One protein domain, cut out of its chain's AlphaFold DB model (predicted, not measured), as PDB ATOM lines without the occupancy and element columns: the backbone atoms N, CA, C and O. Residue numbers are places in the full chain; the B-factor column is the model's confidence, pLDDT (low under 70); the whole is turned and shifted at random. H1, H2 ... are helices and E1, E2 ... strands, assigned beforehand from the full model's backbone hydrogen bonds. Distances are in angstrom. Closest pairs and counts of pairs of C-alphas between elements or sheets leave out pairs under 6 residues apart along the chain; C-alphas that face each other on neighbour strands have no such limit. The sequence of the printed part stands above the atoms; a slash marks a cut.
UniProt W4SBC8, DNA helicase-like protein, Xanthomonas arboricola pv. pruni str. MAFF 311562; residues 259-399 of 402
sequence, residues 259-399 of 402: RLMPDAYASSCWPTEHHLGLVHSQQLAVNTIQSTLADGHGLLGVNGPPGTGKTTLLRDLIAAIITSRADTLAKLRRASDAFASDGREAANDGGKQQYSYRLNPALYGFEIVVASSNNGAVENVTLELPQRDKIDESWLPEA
ATOM      1  N   ARG A 259      42.289  31.468  35.042       92.31
ATOM      2  CA  ARG A 259      42.382  30.177  35.750       92.31
ATOM      3  C   ARG A 259      41.141  29.826  36.571       92.31
ATOM      4  O   ARG A 259      41.026  28.689  37.011       92.31
ATOM      5  N   LEU A 260      40.242  30.776  36.797       93.00
ATOM      6  CA  LEU A 260      39.021  30.619  37.590       93.00
ATOM      7  C   LEU A 260      37.757  30.831  36.747       93.00
ATOM      8  O   LEU A 260      36.664  30.961  37.294       93.00
ATOM      9  N   MET A 261      37.886  30.868  35.419       93.19
ATOM     10  CA  MET A 261      36.736  30.836  34.524       93.19
ATOM     11  C   MET A 261      36.072  29.451  34.580       93.19
ATOM     12  O   MET A 261      36.776  28.464  34.794       93.19
ATOM     13  N   PRO A 262      34.743  29.340  34.385       91.19
ATOM     14  CA  PRO A 262      34.025  28.065  34.503       91.19
ATOM     15  C   PRO A 262      34.563  26.923  33.629       91.19
ATOM     16  O   PRO A 262      34.461  25.766  34.011       91.19
ATOM     17  N   ASP A 263      35.150  27.234  32.475       91.38
ATOM     18  CA  ASP A 263      35.764  26.276  31.550       91.38
ATOM     19  C   ASP A 263      37.137  25.757  32.012       91.38
ATOM     20  O   ASP A 263      37.624  24.763  31.479       91.38
ATOM     21  N   ALA A 264      37.753  26.392  33.013       90.50
ATOM     22  CA  ALA A 264      39.001  25.941  33.625       90.50
ATOM     23  C   ALA A 264      38.797  24.919  34.760       90.50
ATOM     24  O   ALA A 264      39.783  24.388  35.273       90.50
ATOM     25  N   TYR A 265      37.553  24.679  35.185       91.69
ATOM     26  CA  TYR A 265      37.223  23.710  36.232       91.69
ATOM     27  C   TYR A 265      37.101  22.305  35.638       91.69
ATOM     28  O   TYR A 265      36.578  22.128  34.537       91.69
ATOM     29  N   ALA A 266      37.512  21.290  36.401       89.00
ATOM     30  CA  ALA A 266      37.163  19.914  36.073       89.00
ATOM     31  C   ALA A 266      35.643  19.713  36.063       89.00
ATOM     32  O   ALA A 266      34.904  20.330  36.830       89.00
ATOM     33  N   SER A 267      35.193  18.760  35.247       89.06
ATOM     34  CA  SER A 267      33.798  18.306  35.197       89.06
ATOM     35  C   SER A 267      33.338  17.586  36.472       89.06
ATOM     36  O   SER A 267      32.161  17.254  36.594       89.06
ATOM     37  N   SER A 268      34.246  17.347  37.420       90.19
ATOM     38  CA  SER A 268      33.975  16.677  38.688       90.19
ATOM     39  C   SER A 268      34.767  17.294  39.834       90.19
ATOM     40  O   SER A 268      35.903  17.729  39.645       90.19
ATOM     41  N   CYS A 269      34.201  17.219  41.033       90.38
ATOM     42  CA  CYS A 269      34.855  17.528  42.299       90.38
ATOM     43  C   CYS A 269      34.570  16.416  43.314       90.38
ATOM     44  O   CYS A 269      33.726  15.545  43.081       90.38
ATOM     45  N   TRP A 270      35.277  16.430  44.442       90.00
ATOM     46  CA  TRP A 270      34.949  15.536  45.542       90.00
ATOM     47  C   TRP A 270      33.571  15.900  46.120       90.00
ATOM     48  O   TRP A 270      33.302  17.090  46.316       90.00
ATOM     49  N   PRO A 271      32.700  14.923  46.445       89.38
ATOM     50  CA  PRO A 271      31.359  15.175  46.984       89.38
ATOM     51  C   PRO A 271      31.404  15.603  48.464       89.38
ATOM     52  O   PRO A 271      30.846  14.944  49.335       89.38
ATOM     53  N   THR A 272      32.110  16.694  48.760       88.81
ATOM     54  CA  THR A 272      32.352  17.226  50.110       88.81
ATOM     55  C   THR A 272      31.048  17.634  50.799       88.81
ATOM     56  O   THR A 272      30.099  18.052  50.135       88.81
ATOM     57  N   GLU A 273      31.031  17.557  52.133       86.06
ATOM     58  CA  GLU A 273      29.939  18.016  53.000       86.06
ATOM     59  C   GLU A 273      29.406  19.401  52.589       86.06
ATOM     60  O   GLU A 273      30.164  20.330  52.290       86.06
ATOM     61  N   HIS A 274      28.079  19.515  52.546       86.38
ATOM     62  CA  HIS A 274      27.319  20.683  52.103       86.38
ATOM     63  C   HIS A 274      27.648  21.161  50.681       86.38
ATOM     64  O   HIS A 274      27.382  22.315  50.340       86.38
ATOM     65  N   HIS A 275      28.231  20.290  49.853       85.94
ATOM     66  CA  HIS A 275      28.687  20.603  48.497       85.94
ATOM     67  C   HIS A 275      29.655  21.795  48.452       85.94
ATOM     68  O   HIS A 275      29.688  22.556  47.481       85.94
ATOM     69  N   LEU A 276      30.430  21.985  49.524       86.19
ATOM     70  CA  LEU A 276      31.388  23.078  49.607       86.19
ATOM     71  C   LEU A 276      32.545  22.832  48.638       86.19
ATOM     72  O   LEU A 276      33.261  21.837  48.736       86.19
ATOM     73  N   GLY A 277      32.730  23.773  47.715       84.88
ATOM     74  CA  GLY A 277      33.884  23.800  46.827       84.88
ATOM     75  C   GLY A 277      35.165  24.241  47.536       84.88
ATOM     76  O   GLY A 277      35.163  24.707  48.680       84.88
ATOM     77  N   LEU A 278      36.279  24.129  46.817       90.75
ATOM     78  CA  LEU A 278      37.580  24.596  47.281       90.75
ATOM     79  C   LEU A 278      37.589  26.107  47.528       90.75
ATOM     80  O   LEU A 278      36.966  26.891  46.808       90.75
ATOM     81  N   VAL A 279      38.382  26.544  48.511       90.69
ATOM     82  CA  VAL A 279      38.644  27.981  48.673       90.69
ATOM     83  C   VAL A 279      39.466  28.505  47.492       90.69
ATOM     84  O   VAL A 279      40.200  27.755  46.847       90.69
ATOM     85  N   HIS A 280      39.410  29.815  47.252       89.12
ATOM     86  CA  HIS A 280      40.015  30.479  46.091       89.12
ATOM     87  C   HIS A 280      41.447  30.014  45.753       89.12
ATOM     88  O   HIS A 280      41.734  29.656  44.614       89.12
ATOM     89  N   SER A 281      42.350  29.967  46.736       89.56
ATOM     90  CA  SER A 281      43.746  29.561  46.513       89.56
ATOM     91  C   SER A 281      43.908  28.074  46.185       89.56
ATOM     92  O   SER A 281      44.807  27.712  45.431       89.56
ATOM     93  N   GLN A 282      43.058  27.213  46.750       91.88
ATOM     94  CA  GLN A 282      43.059  25.780  46.455       91.88
ATOM     95  C   GLN A 282      42.511  25.530  45.050       91.88
ATOM     96  O   GLN A 282      43.139  24.810  44.281       91.88
ATOM     97  N   GLN A 283      41.402  26.183  44.688       92.75
ATOM     98  CA  GLN A 283      40.820  26.070  43.352       92.75
ATOM     99  C   GLN A 283      41.786  26.558  42.275       92.75
ATOM    100  O   GLN A 283      41.998  25.881  41.270       92.75
ATOM    101  N   LEU A 284      42.431  27.704  42.512       92.31
ATOM    102  CA  LEU A 284      43.461  28.228  41.625       92.31
ATOM    103  C   LEU A 284      44.584  27.206  41.413       92.31
ATOM    104  O   LEU A 284      45.038  27.021  40.285       92.31
ATOM    105  N   ALA A 285      45.027  26.532  42.479       92.38
ATOM    106  CA  ALA A 285      46.053  25.502  42.387       92.38
ATOM    107  C   ALA A 285      45.577  24.283  41.576       92.38
ATOM    108  O   ALA A 285      46.295  23.877  40.665       92.38
ATOM    109  N   VAL A 286      44.375  23.750  41.833       93.31
ATOM    110  CA  VAL A 286      43.812  22.614  41.072       93.31
ATOM    111  C   VAL A 286      43.678  22.949  39.588       93.31
ATOM    112  O   VAL A 286      44.202  22.214  38.752       93.31
ATOM    113  N   ASN A 287      43.073  24.089  39.250       94.31
ATOM    114  CA  ASN A 287      42.887  24.494  37.853       94.31
ATOM    115  C   ASN A 287      44.234  24.750  37.161       94.31
ATOM    116  O   ASN A 287      44.417  24.431  35.985       94.31
ATOM    117  N   THR A 288      45.221  25.292  37.884       92.44
ATOM    118  CA  THR A 288      46.573  25.477  37.334       92.44
ATOM    119  C   THR A 288      47.265  24.135  37.092       92.44
ATOM    120  O   THR A 288      47.881  23.972  36.040       92.44
ATOM    121  N   ILE A 289      47.140  23.169  38.009       93.00
ATOM    122  CA  ILE A 289      47.669  21.808  37.834       93.00
ATOM    123  C   ILE A 289      47.047  21.160  36.601       93.00
ATOM    124  O   ILE A 289      47.783  20.738  35.716       93.00
ATOM    125  N   GLN A 290      45.717  21.141  36.500       90.75
ATOM    126  CA  GLN A 290      45.018  20.506  35.380       90.75
ATOM    127  C   GLN A 290      45.413  21.139  34.044       90.75
ATOM    128  O   GLN A 290      45.895  20.458  33.149       90.75
ATOM    129  N   SER A 291      45.327  22.463  33.942       90.12
ATOM    130  CA  SER A 291      45.651  23.174  32.701       90.12
ATOM    131  C   SER A 291      47.126  23.130  32.286       90.12
ATOM    132  O   SER A 291      47.443  23.523  31.166       90.12
ATOM    133  N   THR A 292      48.035  22.721  33.177       88.75
ATOM    134  CA  THR A 292      49.477  22.658  32.887       88.75
ATOM    135  C   THR A 292      49.971  21.224  32.721       88.75
ATOM    136  O   THR A 292      50.886  20.997  31.937       88.75
ATOM    137  N   LEU A 293      49.397  20.267  33.457       90.56
ATOM    138  CA  LEU A 293      49.925  18.907  33.585       90.56
ATOM    139  C   LEU A 293      48.981  17.810  33.073       90.56
ATOM    140  O   LEU A 293      49.462  16.700  32.890       90.56
ATOM    141  N   ALA A 294      47.686  18.070  32.835       84.94
ATOM    142  CA  ALA A 294      46.742  17.008  32.449       84.94
ATOM    143  C   ALA A 294      47.128  16.306  31.134       84.94
ATOM    144  O   ALA A 294      47.100  15.083  31.069       84.94
ATOM    145  N   ASP A 295      47.552  17.078  30.129       82.94
ATOM    146  CA  ASP A 295      47.960  16.569  28.809       82.94
ATOM    147  C   ASP A 295      49.478  16.690  28.569       82.94
ATOM    148  O   ASP A 295      49.949  16.628  27.431       82.94
ATOM    149  N   GLY A 296      50.254  16.942  29.625       84.75
ATOM    150  CA  GLY A 296      51.658  17.331  29.517       84.75
ATOM    151  C   GLY A 296      52.574  16.629  30.508       84.75
ATOM    152  O   GLY A 296      52.187  15.742  31.267       84.75
ATOM    153  N   HIS A 297      53.829  17.060  30.508       86.25
ATOM    154  CA  HIS A 297      54.831  16.638  31.475       86.25
ATOM    155  C   HIS A 297      55.369  17.871  32.193       86.25
ATOM    156  O   HIS A 297      55.509  18.946  31.613       86.25
ATOM    157  N   GLY A 298      55.683  17.736  33.473       89.88
ATOM    158  CA  GLY A 298      56.289  18.827  34.218       89.88
ATOM    159  C   GLY A 298      56.156  18.657  35.715       89.88
ATOM    160  O   GLY A 298      55.782  17.598  36.217       89.88
ATOM    161  N   LEU A 299      56.478  19.732  36.417       91.00
ATOM    162  CA  LEU A 299      56.428  19.811  37.861       91.00
ATOM    163  C   LEU A 299      55.716  21.096  38.281       91.00
ATOM    164  O   LEU A 299      55.998  22.177  37.767       91.00
ATOM    165  N   LEU A 300      54.828  20.988  39.269       90.62
ATOM    166  CA  LEU A 300      54.199  22.144  39.896       90.62
ATOM    167  C   LEU A 300      54.261  22.002  41.417       90.62
ATOM    168  O   LEU A 300      53.751  21.042  41.990       90.62
ATOM    169  N   GLY A 301      54.898  22.971  42.072       90.12
ATOM    170  CA  GLY A 301      54.956  23.044  43.529       90.12
ATOM    171  C   GLY A 301      53.765  23.811  44.099       90.12
ATOM    172  O   GLY A 301      53.554  24.972  43.753       90.12
ATOM    173  N   VAL A 302      53.022  23.193  45.019       89.94
ATOM    174  CA  VAL A 302      51.964  23.860  45.791       89.94
ATOM    175  C   VAL A 302      52.408  23.973  47.242       89.94
ATOM    176  O   VAL A 302      52.564  22.972  47.939       89.94
ATOM    177  N   ASN A 303      52.603  25.202  47.715       86.94
ATOM    178  CA  ASN A 303      52.916  25.445  49.116       86.94
ATOM    179  C   ASN A 303      51.621  25.648  49.912       86.94
ATOM    180  O   ASN A 303      50.836  26.544  49.611       86.94
ATOM    181  N   GLY A 304      51.410  24.822  50.934       82.94
ATOM    182  CA  GLY A 304      50.304  24.959  51.872       82.94
ATOM    183  C   GLY A 304      50.830  24.969  53.305       82.94
ATOM    184  O   GLY A 304      51.359  23.940  53.738       82.94
ATOM    185  N   PRO A 305      50.682  26.065  54.067       82.19
ATOM    186  CA  PRO A 305      50.941  26.076  55.507       82.19
ATOM    187  C   PRO A 305      50.152  24.989  56.280       82.19
ATOM    188  O   PRO A 305      49.247  24.338  55.738       82.19
ATOM    189  N   PRO A 306      50.489  24.711  57.552       78.25
ATOM    190  CA  PRO A 306      49.695  23.809  58.387       78.25
ATOM    191  C   PRO A 306      48.225  24.254  58.461       78.25
ATOM    192  O   PRO A 306      47.944  25.437  58.616       78.25
ATOM    193  N   GLY A 307      47.290  23.310  58.321       77.00
ATOM    194  CA  GLY A 307      45.848  23.583  58.397       77.00
ATOM    195  C   GLY A 307      45.195  24.164  57.135       77.00
ATOM    196  O   GLY A 307      43.986  24.351  57.128       77.00
ATOM    197  N   THR A 308      45.924  24.398  56.036       77.19
ATOM    198  CA  THR A 308      45.352  25.019  54.816       77.19
ATOM    199  C   THR A 308      44.674  24.035  53.851       77.19
ATOM    200  O   THR A 308      44.628  24.282  52.646       77.19
ATOM    201  N   GLY A 309      44.189  22.892  54.349       78.00
ATOM    202  CA  GLY A 309      43.395  21.931  53.568       78.00
ATOM    203  C   GLY A 309      44.116  21.286  52.377       78.00
ATOM    204  O   GLY A 309      43.530  21.149  51.307       78.00
ATOM    205  N   LYS A 310      45.386  20.881  52.538       83.62
ATOM    206  CA  LYS A 310      46.144  20.171  51.485       83.62
ATOM    207  C   LYS A 310      45.445  18.881  51.032       83.62
ATOM    208  O   LYS A 310      45.372  18.631  49.835       83.62
ATOM    209  N   THR A 311      44.881  18.110  51.964       82.25
ATOM    210  CA  THR A 311      44.105  16.905  51.631       82.25
ATOM    211  C   THR A 311      42.862  17.243  50.807       82.25
ATOM    212  O   THR A 311      42.546  16.527  49.865       82.25
ATOM    213  N   THR A 312      42.183  18.356  51.102       85.81
ATOM    214  CA  THR A 312      41.002  18.794  50.341       85.81
ATOM    215  C   THR A 312      41.352  19.082  48.882       85.81
ATOM    216  O   THR A 312      40.662  18.613  47.987       85.81
ATOM    217  N   LEU A 313      42.477  19.764  48.633       89.12
ATOM    218  CA  LEU A 313      42.992  19.981  47.277       89.12
ATOM    219  C   LEU A 313      43.275  18.652  46.557       89.12
ATOM    220  O   LEU A 313      42.910  18.490  45.395       89.12
ATOM    221  N   LEU A 314      43.913  17.698  47.245       89.38
ATOM    222  CA  LEU A 314      44.228  16.386  46.671       89.38
ATOM    223  C   LEU A 314      42.970  15.581  46.323       89.38
ATOM    224  O   LEU A 314      42.959  14.925  45.286       89.38
ATOM    225  N   ARG A 315      41.913  15.647  47.142       89.38
ATOM    226  CA  ARG A 315      40.632  14.970  46.874       89.38
ATOM    227  C   ARG A 315      40.029  15.398  45.541       89.38
ATOM    228  O   ARG A 315      39.679  14.537  44.741       89.38
ATOM    229  N   ASP A 316      39.969  16.699  45.281       91.12
ATOM    230  CA  ASP A 316      39.417  17.224  44.027       91.12
ATOM    231  C   ASP A 316      40.278  16.859  42.815       91.12
ATOM    232  O   ASP A 316      39.748  16.508  41.760       91.12
ATOM    233  N   LEU A 317      41.608  16.865  42.963       91.75
ATOM    234  CA  LEU A 317      42.505  16.412  41.900       91.75
ATOM    235  C   LEU A 317      42.309  14.918  41.589       91.75
ATOM    236  O   LEU A 317      42.230  14.537  40.423       91.75
ATOM    237  N   ILE A 318      42.196  14.079  42.622       91.25
ATOM    238  CA  ILE A 318      41.941  12.641  42.478       91.25
ATOM    239  C   ILE A 318      40.575  12.401  41.829       91.25
ATOM    240  O   ILE A 318      40.488  11.606  40.895       91.25
ATOM    241  N   ALA A 319      39.529  13.109  42.269       91.25
ATOM    242  CA  ALA A 319      38.197  13.023  41.676       91.25
ATOM    243  C   ALA A 319      38.234  13.354  40.178       91.25
ATOM    244  O   ALA A 319      37.706  12.592  39.373       91.25
ATOM    245  N   ALA A 320      38.936  14.424  39.787       92.19
ATOM    246  CA  ALA A 320      39.107  14.794  38.384       92.19
ATOM    247  C   ALA A 320      39.801  13.702  37.549       92.19
ATOM    248  O   ALA A 320      39.340  13.385  36.450       92.19
ATOM    249  N   ILE A 321      40.875  13.091  38.063       93.25
ATOM    250  CA  ILE A 321      41.605  12.020  37.361       93.25
ATOM    251  C   ILE A 321      40.739  10.758  37.232       93.25
ATOM    252  O   ILE A 321      40.650  10.172  36.150       93.25
ATOM    253  N   ILE A 322      40.068  10.348  38.315       92.50
ATOM    254  CA  ILE A 322      39.208   9.156  38.328       92.50
ATOM    255  C   ILE A 322      38.021   9.331  37.378       92.50
ATOM    256  O   ILE A 322      37.753   8.430  36.581       92.50
ATOM    257  N   THR A 323      37.346  10.483  37.407       93.31
ATOM    258  CA  THR A 323      36.225  10.765  36.498       93.31
ATOM    259  C   THR A 323      36.687  10.799  35.044       93.31
ATOM    260  O   THR A 323      36.060  10.173  34.197       93.31
ATOM    261  N   SER A 324      37.839  11.410  34.746       93.00
ATOM    262  CA  SER A 324      38.392  11.426  33.380       93.00
ATOM    263  C   SER A 324      38.688  10.013  32.853       93.00
ATOM    264  O   SER A 324      38.451   9.696  31.678       93.00
ATOM    265  N   ARG A 325      39.154   9.116  33.732       94.56
ATOM    266  CA  ARG A 325      39.320   7.694  33.408       94.56
ATOM    267  C   ARG A 325      37.973   7.012  33.172       94.56
ATOM    268  O   ARG A 325      37.841   6.247  32.214       94.56
ATOM    269  N   ALA A 326      36.985   7.277  34.026       94.25
ATOM    270  CA  ALA A 326      35.638   6.729  33.908       94.25
ATOM    271  C   ALA A 326      34.965   7.159  32.594       94.25
ATOM    272  O   ALA A 326      34.428   6.308  31.888       94.25
ATOM    273  N   ASP A 327      35.100   8.425  32.196       95.19
ATOM    274  CA  ASP A 327      34.619   8.945  30.912       95.19
ATOM    275  C   ASP A 327      35.264   8.227  29.722       95.19
ATOM    276  O   ASP A 327      34.634   8.009  28.685       95.19
ATOM    277  N   THR A 328      36.530   7.832  29.854       95.31
ATOM    278  CA  THR A 328      37.222   7.061  28.818       95.31
ATOM    279  C   THR A 328      36.736   5.614  28.768       95.31
ATOM    280  O   THR A 328      36.491   5.088  27.681       95.31
ATOM    281  N   LEU A 329      36.516   4.984  29.924       96.06
ATOM    282  CA  LEU A 329      35.923   3.647  30.016       96.06
ATOM    283  C   LEU A 329      34.488   3.616  29.472       96.06
ATOM    284  O   LEU A 329      34.129   2.678  28.766       96.06
ATOM    285  N   ALA A 330      33.690   4.653  29.732       96.31
ATOM    286  CA  ALA A 330      32.306   4.764  29.274       96.31
ATOM    287  C   ALA A 330      32.175   4.849  27.740       96.31
ATOM    288  O   ALA A 330      31.122   4.528  27.189       96.31
ATOM    289  N   LYS A 331      33.245   5.238  27.031       96.62
ATOM    290  CA  LYS A 331      33.301   5.234  25.557       96.62
ATOM    291  C   LYS A 331      33.501   3.831  24.970       96.62
ATOM    292  O   LYS A 331      33.339   3.651  23.760       96.62
ATOM    293  N   LEU A 332      33.876   2.840  25.783       96.38
ATOM    294  CA  LEU A 332      34.068   1.463  25.335       96.38
ATOM    295  C   LEU A 332      32.717   0.770  25.135       96.38
ATOM    296  O   LEU A 332      31.788   0.935  25.919       96.38
ATOM    297  N   ARG A 333      32.608  -0.070  24.100       96.12
ATOM    298  CA  ARG A 333      31.362  -0.811  23.830       96.12
ATOM    299  C   ARG A 333      31.123  -1.936  24.835       96.12
ATOM    300  O   ARG A 333      29.982  -2.327  25.059       96.12
ATOM    301  N   ARG A 334      32.201  -2.495  25.385       95.19
ATOM    302  CA  ARG A 334      32.198  -3.593  26.360       95.19
ATOM    303  C   ARG A 334      33.495  -3.588  27.163       95.19
ATOM    304  O   ARG A 334      34.535  -3.169  26.664       95.19
ATOM    305  N   ALA A 335      33.450  -4.150  28.370       93.12
ATOM    306  CA  ALA A 335      34.593  -4.193  29.287       93.12
ATOM    307  C   ALA A 335      35.863  -4.840  28.695       93.12
ATOM    308  O   ALA A 335      36.966  -4.400  28.998       93.12
ATOM    309  N   SER A 336      35.738  -5.844  27.818       93.38
ATOM    310  CA  SER A 336      36.905  -6.486  27.190       93.38
ATOM    311  C   SER A 336      37.710  -5.547  26.288       93.38
ATOM    312  O   SER A 336      38.889  -5.796  26.070       93.38
ATOM    313  N   ASP A 337      37.103  -4.467  25.783       94.75
ATOM    314  CA  ASP A 337      37.785  -3.496  24.916       94.75
ATOM    315  C   ASP A 337      38.767  -2.597  25.710       94.75
ATOM    316  O   ASP A 337      39.529  -1.824  25.124       94.75
ATOM    317  N   ALA A 338      38.779  -2.716  27.046       94.75
ATOM    318  CA  ALA A 338      39.770  -2.094  27.922       94.75
ATOM    319  C   ALA A 338      41.154  -2.756  27.824       94.75
ATOM    320  O   ALA A 338      42.131  -2.202  28.323       94.75
ATOM    321  N   PHE A 339      41.256  -3.921  27.179       94.81
ATOM    322  CA  PHE A 339      42.494  -4.676  27.020       94.81
ATOM    323  C   PHE A 339      42.865  -4.805  25.543       94.81
ATOM    324  O   PHE A 339      42.003  -4.896  24.670       94.81
ATOM    325  N   ALA A 340      44.164  -4.832  25.250       90.69
ATOM    326  CA  ALA A 340      44.651  -5.119  23.908       90.69
ATOM    327  C   ALA A 340      44.367  -6.588  23.535       90.69
ATOM    328  O   ALA A 340      44.645  -7.494  24.323       90.69
ATOM    329  N   SER A 341      43.863  -6.829  22.317       83.31
ATOM    330  CA  SER A 341      43.467  -8.163  21.825       83.31
ATOM    331  C   SER A 341      44.589  -9.204  21.882       83.31
ATOM    332  O   SER A 341      44.335 -10.349  22.239       83.31
ATOM    333  N   ASP A 342      45.828  -8.784  21.615       83.94
ATOM    334  CA  ASP A 342      47.038  -9.619  21.659       83.94
ATOM    335  C   ASP A 342      47.996  -9.161  22.773       83.94
ATOM    336  O   ASP A 342      49.216  -9.167  22.629       83.94
ATOM    337  N   GLY A 343      47.436  -8.681  23.885       84.62
ATOM    338  CA  GLY A 343      48.185  -8.065  24.980       84.62
ATOM    339  C   GLY A 343      48.611  -9.011  26.098       84.62
ATOM    340  O   GLY A 343      48.881  -8.524  27.189       84.62
ATOM    341  N   ARG A 344      48.595 -10.334  25.908       91.50
ATOM    342  CA  ARG A 344      48.904 -11.263  27.007       91.50
ATOM    343  C   ARG A 344      50.383 -11.174  27.381       91.50
ATOM    344  O   ARG A 344      51.251 -11.486  26.572       91.50
ATOM    345  N   GLU A 345      50.647 -10.829  28.630       91.31
ATOM    346  CA  GLU A 345      51.984 -10.690  29.195       91.31
ATOM    347  C   GLU A 345      52.184 -11.724  30.304       91.31
ATOM    348  O   GLU A 345      51.258 -12.052  31.051       91.31
ATOM    349  N   ALA A 346      53.387 -12.294  30.374       90.00
ATOM    350  CA  ALA A 346      53.773 -13.194  31.451       90.00
ATOM    351  C   ALA A 346      54.481 -12.390  32.544       90.00
ATOM    352  O   ALA A 346      55.437 -11.669  32.270       90.00
ATOM    353  N   ALA A 347      54.025 -12.552  33.780       86.19
ATOM    354  CA  ALA A 347      54.639 -11.988  34.973       86.19
ATOM    355  C   ALA A 347      55.113 -13.116  35.899       86.19
ATOM    356  O   ALA A 347      54.714 -14.274  35.755       86.19
ATOM    357  N   ASN A 348      55.974 -12.786  36.858       85.06
ATOM    358  CA  ASN A 348      56.407 -13.709  37.897       85.06
ATOM    359  C   ASN A 348      56.064 -13.114  39.261       85.06
ATOM    360  O   ASN A 348      56.468 -11.994  39.557       85.06
ATOM    361  N   ASP A 349      55.324 -13.867  40.068       80.19
ATOM    362  CA  ASP A 349      55.030 -13.530  41.458       80.19
ATOM    363  C   ASP A 349      55.554 -14.654  42.358       80.19
ATOM    364  O   ASP A 349      55.023 -15.770  42.368       80.19
ATOM    365  N   GLY A 350      56.665 -14.396  43.053       75.38
ATOM    366  CA  GLY A 350      57.270 -15.348  43.989       75.38
ATOM    367  C   GLY A 350      57.658 -16.696  43.363       75.38
ATOM    368  O   GLY A 350      57.463 -17.743  43.980       75.38
ATOM    369  N   GLY A 351      58.150 -16.697  42.122       80.44
ATOM    370  CA  GLY A 351      58.523 -17.901  41.372       80.44
ATOM    371  C   GLY A 351      57.368 -18.552  40.603       80.44
ATOM    372  O   GLY A 351      57.592 -19.521  39.877       80.44
ATOM    373  N   LYS A 352      56.140 -18.034  40.724       82.69
ATOM    374  CA  LYS A 352      54.972 -18.531  39.989       82.69
ATOM    375  C   LYS A 352      54.721 -17.669  38.764       82.69
ATOM    376  O   LYS A 352      54.594 -16.451  38.872       82.69
ATOM    377  N   GLN A 353      54.604 -18.306  37.601       90.06
ATOM    378  CA  GLN A 353      54.162 -17.606  36.400       90.06
ATOM    379  C   GLN A 353      52.704 -17.167  36.547       90.06
ATOM    380  O   GLN A 353      51.823 -17.978  36.826       90.06
ATOM    381  N   GLN A 354      52.479 -15.881  36.317       92.12
ATOM    382  CA  GLN A 354      51.180 -15.232  36.236       92.12
ATOM    383  C   GLN A 354      50.986 -14.681  34.825       92.12
ATOM    384  O   GLN A 354      51.954 -14.461  34.095       92.12
ATOM    385  N   TYR A 355      49.735 -14.449  34.437       90.06
ATOM    386  CA  TYR A 355      49.415 -13.817  33.160       90.06
ATOM    387  C   TYR A 355      48.540 -12.591  33.384       90.06
ATOM    388  O   TYR A 355      47.531 -12.669  34.084       90.06
ATOM    389  N   SER A 356      48.908 -11.489  32.747       90.12
ATOM    390  CA  SER A 356      48.129 -10.254  32.679       90.12
ATOM    391  C   SER A 356      47.816  -9.919  31.221       90.12
ATOM    392  O   SER A 356      48.368 -10.515  30.295       90.12
ATOM    393  N   TYR A 357      46.892  -8.985  31.008       92.12
ATOM    394  CA  TYR A 357      46.618  -8.422  29.691       92.12
ATOM    395  C   TYR A 357      46.955  -6.939  29.706       92.12
ATOM    396  O   TYR A 357      46.489  -6.202  30.576       92.12
ATOM    397  N   ARG A 358      47.732  -6.503  28.719       93.56
ATOM    398  CA  ARG A 358      48.060  -5.102  28.497       93.56
ATOM    399  C   ARG A 358      46.781  -4.295  28.302       93.56
ATOM    400  O   ARG A 358      45.931  -4.652  27.482       93.56
ATOM    401  N   LEU A 359      46.664  -3.192  29.034       93.44
ATOM    402  CA  LEU A 359      45.547  -2.263  28.888       93.44
ATOM    403  C   LEU A 359      45.581  -1.574  27.519       93.44
ATOM    404  O   LEU A 359      46.641  -1.381  26.920       93.44
ATOM    405  N   ASN A 360      44.405  -1.195  27.037       93.12
ATOM    406  CA  ASN A 360      44.244  -0.294  25.907       93.12
ATOM    407  C   ASN A 360      44.973   1.032  26.215       93.12
ATOM    408  O   ASN A 360      44.685   1.616  27.261       93.12
ATOM    409  N   PRO A 361      45.868   1.533  25.340       92.56
ATOM    410  CA  PRO A 361      46.620   2.766  25.590       92.56
ATOM    411  C   PRO A 361      45.769   4.007  25.869       92.56
ATOM    412  O   PRO A 361      46.249   4.934  26.510       92.56
ATOM    413  N   ALA A 362      44.500   4.019  25.443       92.75
ATOM    414  CA  ALA A 362      43.558   5.077  25.810       92.75
ATOM    415  C   ALA A 362      43.321   5.177  27.331       92.75
ATOM    416  O   ALA A 362      42.803   6.184  27.789       92.75
ATOM    417  N   LEU A 363      43.671   4.148  28.108       93.19
ATOM    418  CA  LEU A 363      43.524   4.096  29.565       93.19
ATOM    419  C   LEU A 363      44.819   4.417  30.328       93.19
ATOM    420  O   LEU A 363      44.833   4.247  31.545       93.19
ATOM    421  N   TYR A 364      45.887   4.840  29.647       91.19
ATOM    422  CA  TYR A 364      47.113   5.331  30.288       91.19
ATOM    423  C   TYR A 364      46.979   6.807  30.678       91.19
ATOM    424  O   TYR A 364      46.184   7.534  30.088       91.19
ATOM    425  N   GLY A 365      47.787   7.262  31.637       88.75
ATOM    426  CA  GLY A 365      47.848   8.665  32.065       88.75
ATOM    427  C   GLY A 365      46.898   9.012  33.214       88.75
ATOM    428  O   GLY A 365      46.848  10.162  33.640       88.75
ATOM    429  N   PHE A 366      46.167   8.026  33.740       91.94
ATOM    430  CA  PHE A 366      45.273   8.187  34.894       91.94
ATOM    431  C   PHE A 366      45.846   7.570  36.176       91.94
ATOM    432  O   PHE A 366      45.161   7.493  37.198       91.94
ATOM    433  N   GLU A 367      47.071   7.054  36.120       92.50
ATOM    434  CA  GLU A 367      47.767   6.487  37.262       92.50
ATOM    435  C   GLU A 367      48.129   7.587  38.266       92.50
ATOM    436  O   GLU A 367      48.653   8.641  37.910       92.50
ATOM    437  N   ILE A 368      47.878   7.322  39.547       91.19
ATOM    438  CA  ILE A 368      48.210   8.239  40.637       91.19
ATOM    439  C   ILE A 368      49.222   7.541  41.531       91.19
ATOM    440  O   ILE A 368      48.932   6.498  42.115       91.19
ATOM    441  N   VAL A 369      50.405   8.136  41.656       90.81
ATOM    442  CA  VAL A 369      51.444   7.683  42.581       90.81
ATOM    443  C   VAL A 369      51.615   8.745  43.657       90.81
ATOM    444  O   VAL A 369      51.959   9.889  43.367       90.81
ATOM    445  N   VAL A 370      51.370   8.361  44.909       86.94
ATOM    446  CA  VAL A 370      51.605   9.212  46.079       86.94
ATOM    447  C   VAL A 370      52.851   8.703  46.791       86.94
ATOM    448  O   VAL A 370      52.898   7.550  47.211       86.94
ATOM    449  N   ALA A 371      53.848   9.570  46.941       86.38
ATOM    450  CA  ALA A 371      55.098   9.266  47.627       86.38
ATOM    451  C   ALA A 371      55.386  10.318  48.705       86.38
ATOM    452  O   ALA A 371      55.073  11.498  48.546       86.38
ATOM    453  N   SER A 372      55.989   9.892  49.814       82.44
ATOM    454  CA  SER A 372      56.470  10.784  50.870       82.44
ATOM    455  C   SER A 372      57.625  10.123  51.617       82.44
ATOM    456  O   SER A 372      57.626   8.915  51.823       82.44
ATOM    457  N   SER A 373      58.585  10.934  52.062       71.25
ATOM    458  CA  SER A 373      59.699  10.508  52.921       71.25
ATOM    459  C   SER A 373      59.287  10.259  54.379       71.25
ATOM    460  O   SER A 373      60.096   9.840  55.201       71.25
ATOM    461  N   ASN A 374      58.022  10.524  54.716       75.12
ATOM    462  CA  ASN A 374      57.423  10.238  56.010       75.12
ATOM    463  C   ASN A 374      56.223   9.301  55.829       75.12
ATOM    464  O   ASN A 374      55.194   9.710  55.278       75.12
ATOM    465  N   ASN A 375      56.346   8.075  56.346       73.50
ATOM    466  CA  ASN A 375      55.295   7.056  56.309       73.50
ATOM    467  C   ASN A 375      53.974   7.557  56.911       73.50
ATOM    468  O   ASN A 375      52.919   7.284  56.352       73.50
ATOM    469  N   GLY A 376      54.023   8.368  57.975       74.75
ATOM    470  CA  GLY A 376      52.816   8.925  58.591       74.75
ATOM    471  C   GLY A 376      52.063   9.894  57.674       74.75
ATOM    472  O   GLY A 376      50.844   9.987  57.741       74.75
ATOM    473  N   ALA A 377      52.757  10.596  56.772       74.38
ATOM    474  CA  ALA A 377      52.091  11.475  55.813       74.38
ATOM    475  C   ALA A 377      51.386  10.685  54.699       74.38
ATOM    476  O   ALA A 377      50.288  11.067  54.302       74.38
ATOM    477  N   VAL A 378      51.979   9.576  54.233       77.81
ATOM    478  CA  VAL A 378      51.306   8.659  53.293       77.81
ATOM    479  C   VAL A 378      50.093   8.034  53.966       77.81
ATOM    480  O   VAL A 378      49.003   8.073  53.404       77.81
ATOM    481  N   GLU A 379      50.271   7.526  55.187       78.50
ATOM    482  CA  GLU A 379      49.203   6.923  55.979       78.50
ATOM    483  C   GLU A 379      48.032   7.897  56.140       78.50
ATOM    484  O   GLU A 379      46.907   7.543  55.798       78.50
ATOM    485  N   ASN A 380      48.298   9.150  56.521       78.06
ATOM    486  CA  ASN A 380      47.268  10.184  56.624       78.06
ATOM    487  C   ASN A 380      46.509  10.382  55.308       78.06
ATOM    488  O   ASN A 380      45.285  10.392  55.320       78.06
ATOM    489  N   VAL A 381      47.198  10.485  54.165       78.88
ATOM    490  CA  VAL A 381      46.519  10.609  52.863       78.88
ATOM    491  C   VAL A 381      45.655   9.374  52.589       78.88
ATOM    492  O   VAL A 381      44.481   9.509  52.259       78.88
ATOM    493  N   THR A 382      46.187   8.167  52.782       77.50
ATOM    494  CA  THR A 382      45.438   6.926  52.521       77.50
ATOM    495  C   THR A 382      44.255   6.714  53.464       77.50
ATOM    496  O   THR A 382      43.235   6.188  53.033       77.50
ATOM    497  N   LEU A 383      44.361   7.147  54.723       79.81
ATOM    498  CA  LEU A 383      43.296   7.042  55.718       79.81
ATOM    499  C   LEU A 383      42.255   8.147  55.574       79.81
ATOM    500  O   LEU A 383      41.108   7.916  55.938       79.81
ATOM    501  N   GLU A 384      42.629   9.335  55.093       76.19
ATOM    502  CA  GLU A 384      41.723  10.478  54.947       76.19
ATOM    503  C   GLU A 384      40.931  10.458  53.637       76.19
ATOM    504  O   GLU A 384      39.838  11.026  53.586       76.19
ATOM    505  N   LEU A 385      41.452   9.855  52.566       76.06
ATOM    506  CA  LEU A 385      40.784   9.858  51.262       76.06
ATOM    507  C   LEU A 385      39.451   9.075  51.231       76.06
ATOM    508  O   LEU A 385      38.476   9.666  50.781       76.06
ATOM    509  N   PRO A 386      39.331   7.824  51.724       70.75
ATOM    510  CA  PRO A 386      38.096   7.031  51.610       70.75
ATOM    511  C   PRO A 386      37.064   7.302  52.724       70.75
ATOM    512  O   PRO A 386      36.118   6.540  52.900       70.75
ATOM    513  N   GLN A 387      37.245   8.353  53.530       80.06
ATOM    514  CA  GLN A 387      36.421   8.578  54.718       80.06
ATOM    515  C   GLN A 387      34.972   8.933  54.374       80.06
ATOM    516  O   GLN A 387      34.692   9.978  53.787       80.06
ATOM    517  N   ARG A 388      34.038   8.083  54.815       82.81
ATOM    518  CA  ARG A 388      32.593   8.272  54.628       82.81
ATOM    519  C   ARG A 388      32.082   9.591  55.216       82.81
ATOM    520  O   ARG A 388      31.229  10.222  54.610       82.81
ATOM    521  N   ASP A 389      32.619  10.034  56.354       83.00
ATOM    522  CA  ASP A 389      32.273  11.312  57.003       83.00
ATOM    523  C   ASP A 389      32.865  12.543  56.288       83.00
ATOM    524  O   ASP A 389      32.752  13.666  56.772       83.00
ATOM    525  N   LYS A 390      33.537  12.341  55.149       84.75
ATOM    526  CA  LYS A 390      34.033  13.397  54.255       84.75
ATOM    527  C   LYS A 390      33.249  13.459  52.945       84.75
ATOM    528  O   LYS A 390      33.671  14.162  52.026       84.75
ATOM    529  N   ILE A 391      32.138  12.729  52.868       86.62
ATOM    530  CA  ILE A 391      31.163  12.783  51.784       86.62
ATOM    531  C   ILE A 391      29.861  13.356  52.340       86.62
ATOM    532  O   ILE A 391      29.441  12.988  53.435       86.62
ATOM    533  N   ASP A 392      29.230  14.257  51.592       90.44
ATOM    534  CA  ASP A 392      27.914  14.770  51.955       90.44
ATOM    535  C   ASP A 392      26.873  13.642  52.013       90.44
ATOM    536  O   ASP A 392      26.836  12.753  51.159       90.44
ATOM    537  N   GLU A 393      26.000  13.695  53.020       89.75
ATOM    538  CA  GLU A 393      25.015  12.646  53.289       89.75
ATOM    539  C   GLU A 393      24.101  12.349  52.094       89.75
ATOM    540  O   GLU A 393      23.661  11.209  51.938       89.75
ATOM    541  N   SER A 394      23.853  13.338  51.227       91.38
ATOM    542  CA  SER A 394      23.023  13.176  50.030       91.38
ATOM    543  C   SER A 394      23.579  12.167  49.019       91.38
ATOM    544  O   SER A 394      22.790  11.534  48.321       91.38
ATOM    545  N   TRP A 395      24.900  11.957  48.975       87.69
ATOM    546  CA  TRP A 395      25.548  11.008  48.058       87.69
ATOM    547  C   TRP A 395      25.722   9.606  48.657       87.69
ATOM    548  O   TRP A 395      25.972   8.643  47.933       87.69
ATOM    549  N   LEU A 396      25.573   9.456  49.978       86.75
ATOM    550  CA  LEU A 396      25.776   8.175  50.665       86.75
ATOM    551  C   LEU A 396      24.827   7.041  50.227       86.75
ATOM    552  O   LEU A 396      25.279   5.896  50.251       86.75
ATOM    553  N   PRO A 397      23.550   7.282  49.859       88.50
ATOM    554  CA  PRO A 397      22.661   6.225  49.377       88.50
ATOM    555  C   PRO A 397      23.101   5.590  48.051       88.50
ATOM    556  O   PRO A 397      22.751   4.441  47.798       88.50
ATOM    557  N   GLU A 398      23.848   6.320  47.220       82.12
ATOM    558  CA  GLU A 398      24.298   5.877  45.889       82.12
ATOM    559  C   GLU A 398      25.723   5.304  45.900       82.12
ATOM    560  O   GLU A 398      26.184   4.742  44.907       82.12
ATOM    561  N   ALA A 399      26.438   5.426  47.017       79.00
ATOM    562  CA  ALA A 399      27.816   4.977  47.122       79.00
ATOM    563  C   ALA A 399      27.908   3.459  47.373       79.00
ATOM    564  O   ALA A 399      27.454   2.944  48.396       79.00
TER     565      ALA A 399
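AT A GLANCE: This is residues 259 to 399 of the 402 residues of the protein "DNA helicase-like protein" of Xanthomonas arboricola pv. pruni str. MAFF 311562 (UniProt W4SBC8). The long helix H2 is the middle of a loose model: H1 packs on its residues 313 to 317, and past its last residue the tiny H3 leads to a two-stranded hairpin, E1 and E2, whose turn, residues 348 to 353, sticks out. From the hairpin the long link of residues 360 to 374 comes back to H4, near the first residues of H2. The printed part has 141 residues, with H1, H2, H3, E1, E2 and H4 in that order and the two strands antiparallel. The class is mixed, helices and strands, with under half of the residues in named elements; the radius of gyration of the C-alphas is 18.0 A and the spans are 48 by 38 by 37 A.

IN THESE COORDINATES: Residues 259 to 279 hold no named element. H1, residues 280 to 293, begins with C-alpha 280 at (40.015, 30.479, 46.091) and is 19.7 A long. H2, residues 310 to 330, measures 30.4 A. H3 is residues 335 to 338. E1, residues 339 to 349, measures 21.1 A and bends by 103 degrees at residue 342; E2, residues 352 to 359, measures 21.8 A. H4, residues 375 to 384, measures 14.1 A and ends with C-alpha 384 at (41.723, 10.478, 54.947).

HOW THE PARTS SIT: H1 touches H2 with residues 282 to 286 alone, at a steep tilt of 43 degrees, the same way; their closest C-alphas, Gln 282 and Leu 313, are 5.9 A apart. H2 and H3 are close but not clearly touching, the closest C-alphas being Leu 329 and Ala 338, 7.2 A. In the hairpin, N 345 and O 356 are 2.8 A apart, within hydrogen-bond range. H2 and H4 are close but not clearly touching, the closest C-alphas being Thr 311 and Val 381, 6.9 A. H1 and H4 are apart. Every O i to N i+4 pair is within range in H1, H2 and H4; H3 is too short for one.

THE WHOLE: The C-alphas farthest apart, Met 261 and Gly 351, are 53.8 A apart. The printed part has no cut. The links H1 to H2 and E2 to H4 are long. The mean pLDDT of the printed part is 87.9, and no printed residue is under 70.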